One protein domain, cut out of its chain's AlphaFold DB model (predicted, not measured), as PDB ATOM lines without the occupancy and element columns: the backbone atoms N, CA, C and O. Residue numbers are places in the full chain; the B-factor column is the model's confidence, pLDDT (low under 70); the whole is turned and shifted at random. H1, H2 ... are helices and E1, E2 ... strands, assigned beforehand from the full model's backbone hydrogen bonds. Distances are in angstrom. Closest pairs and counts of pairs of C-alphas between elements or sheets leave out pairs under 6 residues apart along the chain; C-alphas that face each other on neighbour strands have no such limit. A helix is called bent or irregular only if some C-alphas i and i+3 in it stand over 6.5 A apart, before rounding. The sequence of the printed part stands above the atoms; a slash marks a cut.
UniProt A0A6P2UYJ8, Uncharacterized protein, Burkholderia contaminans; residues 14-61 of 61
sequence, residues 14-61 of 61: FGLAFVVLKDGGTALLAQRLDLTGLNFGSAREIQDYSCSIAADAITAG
ATOM      1  N   PHE A  14      26.608 -31.837 -51.296       89.75
ATOM      2  CA  PHE A  14      26.596 -31.949 -49.840       89.75
ATOM      3  C   PHE A  14      27.702 -31.119 -49.193       89.75
ATOM      4  O   PHE A  14      28.884 -31.318 -49.460       89.75
ATOM      5  N   GLY A  15      27.314 -30.252 -48.264       92.06
ATOM      6  CA  GLY A  15      28.219 -29.697 -47.265       92.06
ATOM      7  C   GLY A  15      28.362 -30.671 -46.107       92.06
ATOM      8  O   GLY A  15      27.376 -31.271 -45.678       92.06
ATOM      9  N   LEU A  16      29.575 -30.817 -45.581       93.31
ATOM     10  CA  LEU A  16      29.874 -31.735 -44.482       93.31
ATOM     11  C   LEU A  16      30.431 -30.974 -43.274       93.31
ATOM     12  O   LEU A  16      31.246 -30.065 -43.435       93.31
ATOM     13  N   ALA A  17      30.020 -31.374 -42.071       95.12
ATOM     14  CA  ALA A  17      30.577 -30.891 -40.809       95.12
ATOM     15  C   ALA A  17      30.792 -32.038 -39.814       95.12
ATOM     16  O   ALA A  17      30.150 -33.087 -39.880       95.12
ATOM     17  N   PHE A  18      31.702 -31.809 -38.874       95.81
ATOM     18  CA  PHE A  18      32.034 -32.722 -37.789       95.81
ATOM     19  C   PHE A  18      31.904 -31.983 -36.459       95.81
ATOM     20  O   PHE A  18      32.383 -30.856 -36.336       95.81
ATOM     21  N   VAL A  19      31.269 -32.616 -35.472       95.19
ATOM     22  CA  VAL A  19      31.063 -32.041 -34.138       95.19
ATOM     23  C   VAL A  19      31.388 -33.078 -33.066       95.19
ATOM     24  O   VAL A  19      31.020 -34.247 -33.191       95.19
ATOM     25  N   VAL A  20      32.056 -32.634 -32.000       95.44
ATOM     26  CA  VAL A  20      32.258 -33.413 -30.772       95.44
ATOM     27  C   VAL A  20      31.158 -33.048 -29.781       95.44
ATOM     28  O   VAL A  20      30.916 -31.872 -29.509       95.44
ATOM     29  N   LEU A  21      30.471 -34.057 -29.264       94.94
ATOM     30  CA  LEU A  21      29.391 -33.917 -28.298       94.94
ATOM     31  C   LEU A  21      29.949 -33.802 -26.873       94.94
ATOM     32  O   LEU A  21      31.095 -34.153 -26.597       94.94
ATOM     33  N   LYS A  22      29.120 -33.324 -25.936       90.88
ATOM     34  CA  LYS A  22      29.525 -33.133 -24.529       90.88
ATOM     35  C   LYS A  22      29.941 -34.431 -23.828       90.88
ATOM     36  O   LYS A  22      30.726 -34.382 -22.891       90.88
ATOM     37  N   ASP A  23      29.414 -35.568 -24.270       94.75
ATOM     38  CA  ASP A  23      29.743 -36.905 -23.768       94.75
ATOM     39  C   ASP A  23      30.997 -37.512 -24.428       94.75
ATOM     40  O   ASP A  23      31.354 -38.653 -24.142       94.75
ATOM     41  N   GLY A  24      31.673 -36.766 -25.309       94.88
ATOM     42  CA  GLY A  24      32.819 -37.243 -26.084       94.88
ATOM     43  C   GLY A  24      32.438 -38.044 -27.330       94.88
ATOM     44  O   GLY A  24      33.326 -38.467 -28.074       94.88
ATOM     45  N   GLY A  25      31.142 -38.236 -27.596       97.19
ATOM     46  CA  GLY A  25      30.650 -38.787 -28.852       97.19
ATOM     47  C   GLY A  25      30.952 -37.871 -30.037       97.19
ATOM     48  O   GLY A  25      31.278 -36.692 -29.883       97.19
ATOM     49  N   THR A  26      30.831 -38.405 -31.249       97.25
ATOM     50  CA  THR A  26      31.031 -37.625 -32.476       97.25
ATOM     51  C   THR A  26      29.800 -37.681 -33.364       97.25
ATOM     52  O   THR A  26      29.120 -38.703 -33.448       97.25
ATOM     53  N   ALA A  27      29.515 -36.565 -34.028       95.88
ATOM     54  CA  ALA A  27      28.449 -36.448 -35.006       95.88
ATOM     55  C   ALA A  27      29.032 -36.041 -36.363       95.88
ATOM     56  O   ALA A  27      29.765 -35.054 -36.472       95.88
ATOM     57  N   LEU A  28      28.676 -36.805 -37.397       95.44
ATOM     58  CA  LEU A  28      28.913 -36.458 -38.794       95.44
ATOM     59  C   LEU A  28      27.628 -35.860 -39.362       95.44
ATOM     60  O   LEU A  28      26.582 -36.510 -39.369       95.44
ATOM     61  N   LEU A  29      27.716 -34.620 -39.823       93.94
ATOM     62  CA  LEU A  29      26.598 -33.865 -40.372       93.94
ATOM     63  C   LEU A  29      26.783 -33.733 -41.882       93.94
ATOM     64  O   LEU A  29      27.868 -33.384 -42.350       93.94
ATOM     65  N   ALA A  30      25.720 -33.997 -42.636       91.88
ATOM     66  CA  ALA A  30      25.693 -33.846 -44.084       91.88
ATOM     67  C   ALA A  30      24.454 -33.058 -44.496       91.88
ATOM     68  O   ALA A  30      23.327 -33.446 -44.184       91.88
ATOM     69  N   GLN A  31      24.664 -31.964 -45.216       89.50
ATOM     70  CA  GLN A  31      23.608 -31.062 -45.637       89.50
ATOM     71  C   GLN A  31      23.528 -31.015 -47.154       89.50
ATOM     72  O   GLN A  31      24.459 -30.561 -47.812       89.50
ATOM     73  N   ARG A  32      22.407 -31.488 -47.702       90.69
ATOM     74  CA  ARG A  32      22.168 -31.514 -49.146       90.69
ATOM     75  C   ARG A  32      21.699 -30.153 -49.655       90.69
ATOM     76  O   ARG A  32      20.825 -29.554 -49.037       90.69
ATOM     77  N   LEU A  33      22.192 -29.748 -50.820       90.44
ATOM     78  CA  LEU A  33      21.672 -28.653 -51.628       90.44
ATOM     79  C   LEU A  33      20.176 -28.867 -51.911       90.44
ATOM     80  O   LEU A  33      19.767 -29.881 -52.482       90.44
ATOM     81  N   ASP A  34      19.370 -27.894 -51.515       91.50
ATOM     82  CA  ASP A  34      17.944 -27.798 -51.793       91.50
ATOM     83  C   ASP A  34      17.557 -26.325 -51.969       91.50
ATOM     84  O   ASP A  34      17.336 -25.587 -51.010       91.50
ATOM     85  N   LEU A  35      17.453 -25.906 -53.231       88.88
ATOM     86  CA  LEU A  35      17.119 -24.530 -53.594       88.88
ATOM     87  C   LEU A  35      15.688 -24.136 -53.205       88.88
ATOM     88  O   LEU A  35      15.415 -22.949 -53.046       88.88
ATOM     89  N   THR A  36      14.779 -25.100 -53.027       92.50
ATOM     90  CA  THR A  36      13.396 -24.810 -52.612       92.50
ATOM     91  C   THR A  36      13.317 -24.444 -51.135       92.50
ATOM     92  O   THR A  36      12.516 -23.595 -50.754       92.50
ATOM     93  N   GLY A  37      14.202 -25.028 -50.325       91.56
ATOM     94  CA  GLY A  37      14.397 -24.689 -48.919       91.56
ATOM     95  C   GLY A  37      15.456 -23.612 -48.673       91.56
ATOM     96  O   GLY A  37      15.805 -23.395 -47.518       91.56
ATOM     97  N   LEU A  38      16.000 -22.975 -49.725       87.81
ATOM     98  CA  LEU A  38      17.146 -22.047 -49.653       87.81
ATOM     99  C   LEU A  38      18.378 -22.634 -48.940       87.81
ATOM    100  O   LEU A  38      19.223 -21.913 -48.414       87.81
ATOM    101  N   ASN A  39      18.494 -23.957 -48.941       89.38
ATOM    102  CA  ASN A  39      19.625 -24.663 -48.382       89.38
ATOM    103  C   ASN A  39      20.675 -24.813 -49.480       89.38
ATOM    104  O   ASN A  39      20.531 -25.620 -50.395       89.38
ATOM    105  N   PHE A  40      21.755 -24.043 -49.387       89.19
ATOM    106  CA  PHE A  40      22.829 -24.062 -50.380       89.19
ATOM    107  C   PHE A  40      23.813 -25.229 -50.203       89.19
ATOM    108  O   PHE A  40      24.861 -25.245 -50.842       89.19
ATOM    109  N   GLY A  41      23.503 -26.199 -49.332       87.94
ATOM    110  CA  GLY A  41      24.407 -27.296 -48.995       87.94
ATOM    111  C   GLY A  41      25.666 -26.799 -48.285       87.94
ATOM    112  O   GLY A  41      26.738 -27.365 -48.462       87.94
ATOM    113  N   SER A  42      25.574 -25.705 -47.524       90.19
ATOM    114  CA  SER A  42      26.727 -25.071 -46.885       90.19
ATOM    115  C   SER A  42      26.786 -25.426 -45.405       90.19
ATOM    116  O   SER A  42      26.242 -24.721 -44.564       90.19
ATOM    117  N   ALA A  43      27.569 -26.449 -45.061       90.94
ATOM    118  CA  ALA A  43      27.799 -26.818 -43.661       90.94
ATOM    119  C   ALA A  43      28.540 -25.737 -42.843       90.94
ATOM    120  O   ALA A  43      28.692 -25.864 -41.631       90.94
ATOM    121  N   ARG A  44      28.999 -24.655 -43.489       88.19
ATOM    122  CA  ARG A  44      29.532 -23.470 -42.810       88.19
ATOM    123  C   ARG A  44      28.453 -22.718 -42.020       88.19
ATOM    124  O   ARG A  44      28.806 -21.998 -41.099       88.19
ATOM    125  N   GLU A  45      27.170 -22.881 -42.348       91.31
ATOM    126  CA  GLU A  45      26.079 -22.124 -41.715       91.31
ATOM    127  C   GLU A  45      25.964 -22.336 -40.196       91.31
ATOM    128  O   GLU A  45      25.524 -21.439 -39.488       91.31
ATOM    129  N   ILE A  46      26.395 -23.497 -39.691       91.44
ATOM    130  CA  ILE A  46      26.352 -23.829 -38.259       91.44
ATOM    131  C   ILE A  46      27.594 -23.355 -37.491       91.44
ATOM    132  O   ILE A  46      27.703 -23.593 -36.290       91.44
ATOM    133  N   GLN A  47      28.561 -22.740 -38.176       91.56
ATOM    134  CA  GLN A  47      29.783 -22.229 -37.565       91.56
ATOM    135  C   GLN A  47      29.647 -20.737 -37.290       91.56
ATOM    136  O   GLN A  47      29.370 -19.948 -38.191       91.56
ATOM    137  N   ASP A  48      29.936 -20.348 -36.054       92.06
ATOM    138  CA  ASP A  48      30.078 -18.949 -35.688       92.06
ATOM    139  C   ASP A  48      31.559 -18.546 -35.679       92.06
ATOM    140  O   ASP A  48      32.329 -18.924 -34.797       92.06
ATOM    141  N   TYR A  49      31.948 -17.750 -36.672       90.81
ATOM    142  CA  TYR A  49      33.312 -17.237 -36.814       90.81
ATOM    143  C   TYR A  49      33.628 -16.088 -35.854       90.81
ATOM    144  O   TYR A  49      34.796 -15.725 -35.711       90.81
ATOM    145  N   SER A  50      32.614 -15.509 -35.209       92.44
ATOM    146  CA  SER A  50      32.811 -14.525 -34.145       92.44
ATOM    147  C   SER A  50      33.094 -15.175 -32.788       92.44
ATOM    148  O   SER A  50      33.515 -14.483 -31.863       92.44
ATOM    149  N   CYS A  51      32.930 -16.500 -32.684       88.50
ATOM    150  CA  CYS A  51      33.119 -17.274 -31.460       88.50
ATOM    151  C   CYS A  51      32.325 -16.716 -30.261       88.50
ATOM    152  O   CYS A  51      32.801 -16.772 -29.124       88.50
ATOM    153  N   SER A  52      31.112 -16.204 -30.479       89.75
ATOM    154  CA  SER A  52      30.271 -15.614 -29.435       89.75
ATOM    155  C   SER A  52      29.964 -16.616 -28.323       89.75
ATOM    156  O   SER A  52      30.015 -16.267 -27.150       89.75
ATOM    157  N   ILE A  53      29.782 -17.896 -28.666       85.81
ATOM    158  CA  ILE A  53      29.571 -18.969 -27.683       85.81
ATOM    159  C   ILE A  53      30.751 -19.137 -26.711       85.81
ATOM    160  O   ILE A  53      30.559 -19.525 -25.561       85.81
ATOM    161  N   ALA A  54      31.977 -18.838 -27.155       81.44
ATOM    162  CA  ALA A  54      33.152 -18.855 -26.291       81.44
ATOM    163  C   ALA A  54      33.221 -17.589 -25.422       81.44
ATOM    164  O   ALA A  54      33.607 -17.674 -24.259       81.44
ATOM    165  N   ALA A  55      32.812 -16.433 -25.953       75.62
ATOM    166  CA  ALA A  55      32.735 -15.185 -25.194       75.62
ATOM    167  C   ALA A  55      31.685 -15.254 -24.065       75.62
ATOM    168  O   ALA A  55      31.962 -14.860 -22.930       75.62
ATOM    169  N   ASP A  56      30.518 -15.837 -24.339       73.50
ATOM    170  CA  ASP A  56      29.466 -16.046 -23.340       73.50
ATOM    171  C   ASP A  56      29.926 -16.991 -22.219       73.50
ATOM    172  O   ASP A  56      29.635 -16.762 -21.045       73.50
ATOM    173  N   ALA A  57      30.717 -18.017 -22.555       69.69
ATOM    174  CA  ALA A  57      31.280 -18.943 -21.573       69.69
ATOM    175  C   ALA A  57      32.300 -18.283 -20.626       69.69
ATOM    176  O   ALA A  57      32.448 -18.734 -19.494       69.69
ATOM    177  N   ILE A  58      32.992 -17.226 -21.068       67.81
ATOM    178  CA  ILE A  58      33.962 -16.483 -20.245       67.81
ATOM    179  C   ILE A  58      33.258 -15.490 -19.313       67.81
ATOM    180  O   ILE A  58      33.726 -15.257 -18.206       67.81
ATOM    181  N   THR A  59      32.135 -14.908 -19.741       64.56
ATOM    182  CA  THR A  59      31.429 -13.858 -18.978       64.56
ATOM    183  C   THR A  59      30.474 -14.427 -17.917       64.56
ATOM    184  O   THR A  59      30.040 -13.707 -17.022       64.56
ATOM    185  N   ALA A  60      30.127 -15.712 -18.017       59.66
ATOM    186  CA  ALA A  60      29.241 -16.410 -17.086       59.66
ATOM    187  C   ALA A  60      29.961 -17.076 -15.888       59.66
ATOM    188  O   ALA A  60      29.298 -17.765 -15.108       59.66
ATOM    189  N   GLY A  61      31.285 -16.914 -15.758       49.06
ATOM    190  CA  GLY A  61      32.106 -17.420 -14.643       49.06
ATOM    191  C   GLY A  61      32.621 -16.304 -13.747       49.06
ATOM    192  O   GLY A  61      32.782 -16.578 -12.537       49.06
TER     193      GLY A  61
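What this domain is: This is residues 14 to 61 of the 61 residues of an uncharacterized protein of Burkholderia contaminans (UniProt A0A6P2UYJ8). Picture a long two-stranded hairpin, E1 and E2, whose chain folds back through a loop at the hairpin's open end, so that the short helix H1 sits beside the first residues of E1. From there a tail, residues 48 to 61 with helix H2, sticks out free, and hairpin and tail form the two arms of an open V. The printed part has 48 residues, with two named strands and then two named helices, in the order E1, E2, H1, H2; the sheet, E1 - E2, is antiparallel, and the class is mixed, helices and strands. The whole is only just loose, close to extended, with a radius of gyration of the C-alphas of 14.0 A, and only just elongated, with spans of 43 by 24 by 14 A.

Where its parts are: Find C-alpha 14 at (26.596, -31.949, -49.840); from there E1, residues 14 to 20, runs 19.9 A to C-alpha 20 at (32.258, -33.413, -30.772). E2, residues 26 to 32, comes back over 19.8 A. Look next at H1, residues 43 to 46, which is neither bent nor irregular, but only just: C-alphas 43 and 46 are 6.3 A apart. H2, residues 52 to 59, covers 10.7 A and ends at C-alpha 59, at (31.429, -13.858, -18.978).

How they stand to each other: Begin with the hairpin: E1 and E2 are antiparallel neighbours, with 162 degrees between their directions. Look for N 17 and O 29, 3.0 A apart, and N 31 and O 15, 2.8 A apart, both within hydrogen-bond range. At the other end of E1, C-alphas 20 and 26 face each other at 4.7 A. Moving outward, the closest C-alphas of E1 and H1 are those of Gly 15 and Ala 43, 4.6 A apart. For E2 and H1 they are those of Gln 31 and Ala 43, 6.3 A apart. H2 is apart from E1, E2 and H1. In H2 every O i to N i+4 pair is within hydrogen-bond range; H1 is too short for such a pair, and its one O i to N i+3 pair is not within range.

The domain as a whole: The C-alphas farthest apart are those of Thr 36 and Gly 61, 43.0 A. Without the free residues 48 to 61, the body of 34 residues spans 35 by 14 by 11 A. The printed part has no cut and ends at the chain's last residue, Gly 61. The links E1 to E2 and H1 to H2 are tight, and E2 to H1 is short. The mean pLDDT of the printed part is 87.9, and residues 57 to 61 are under 70.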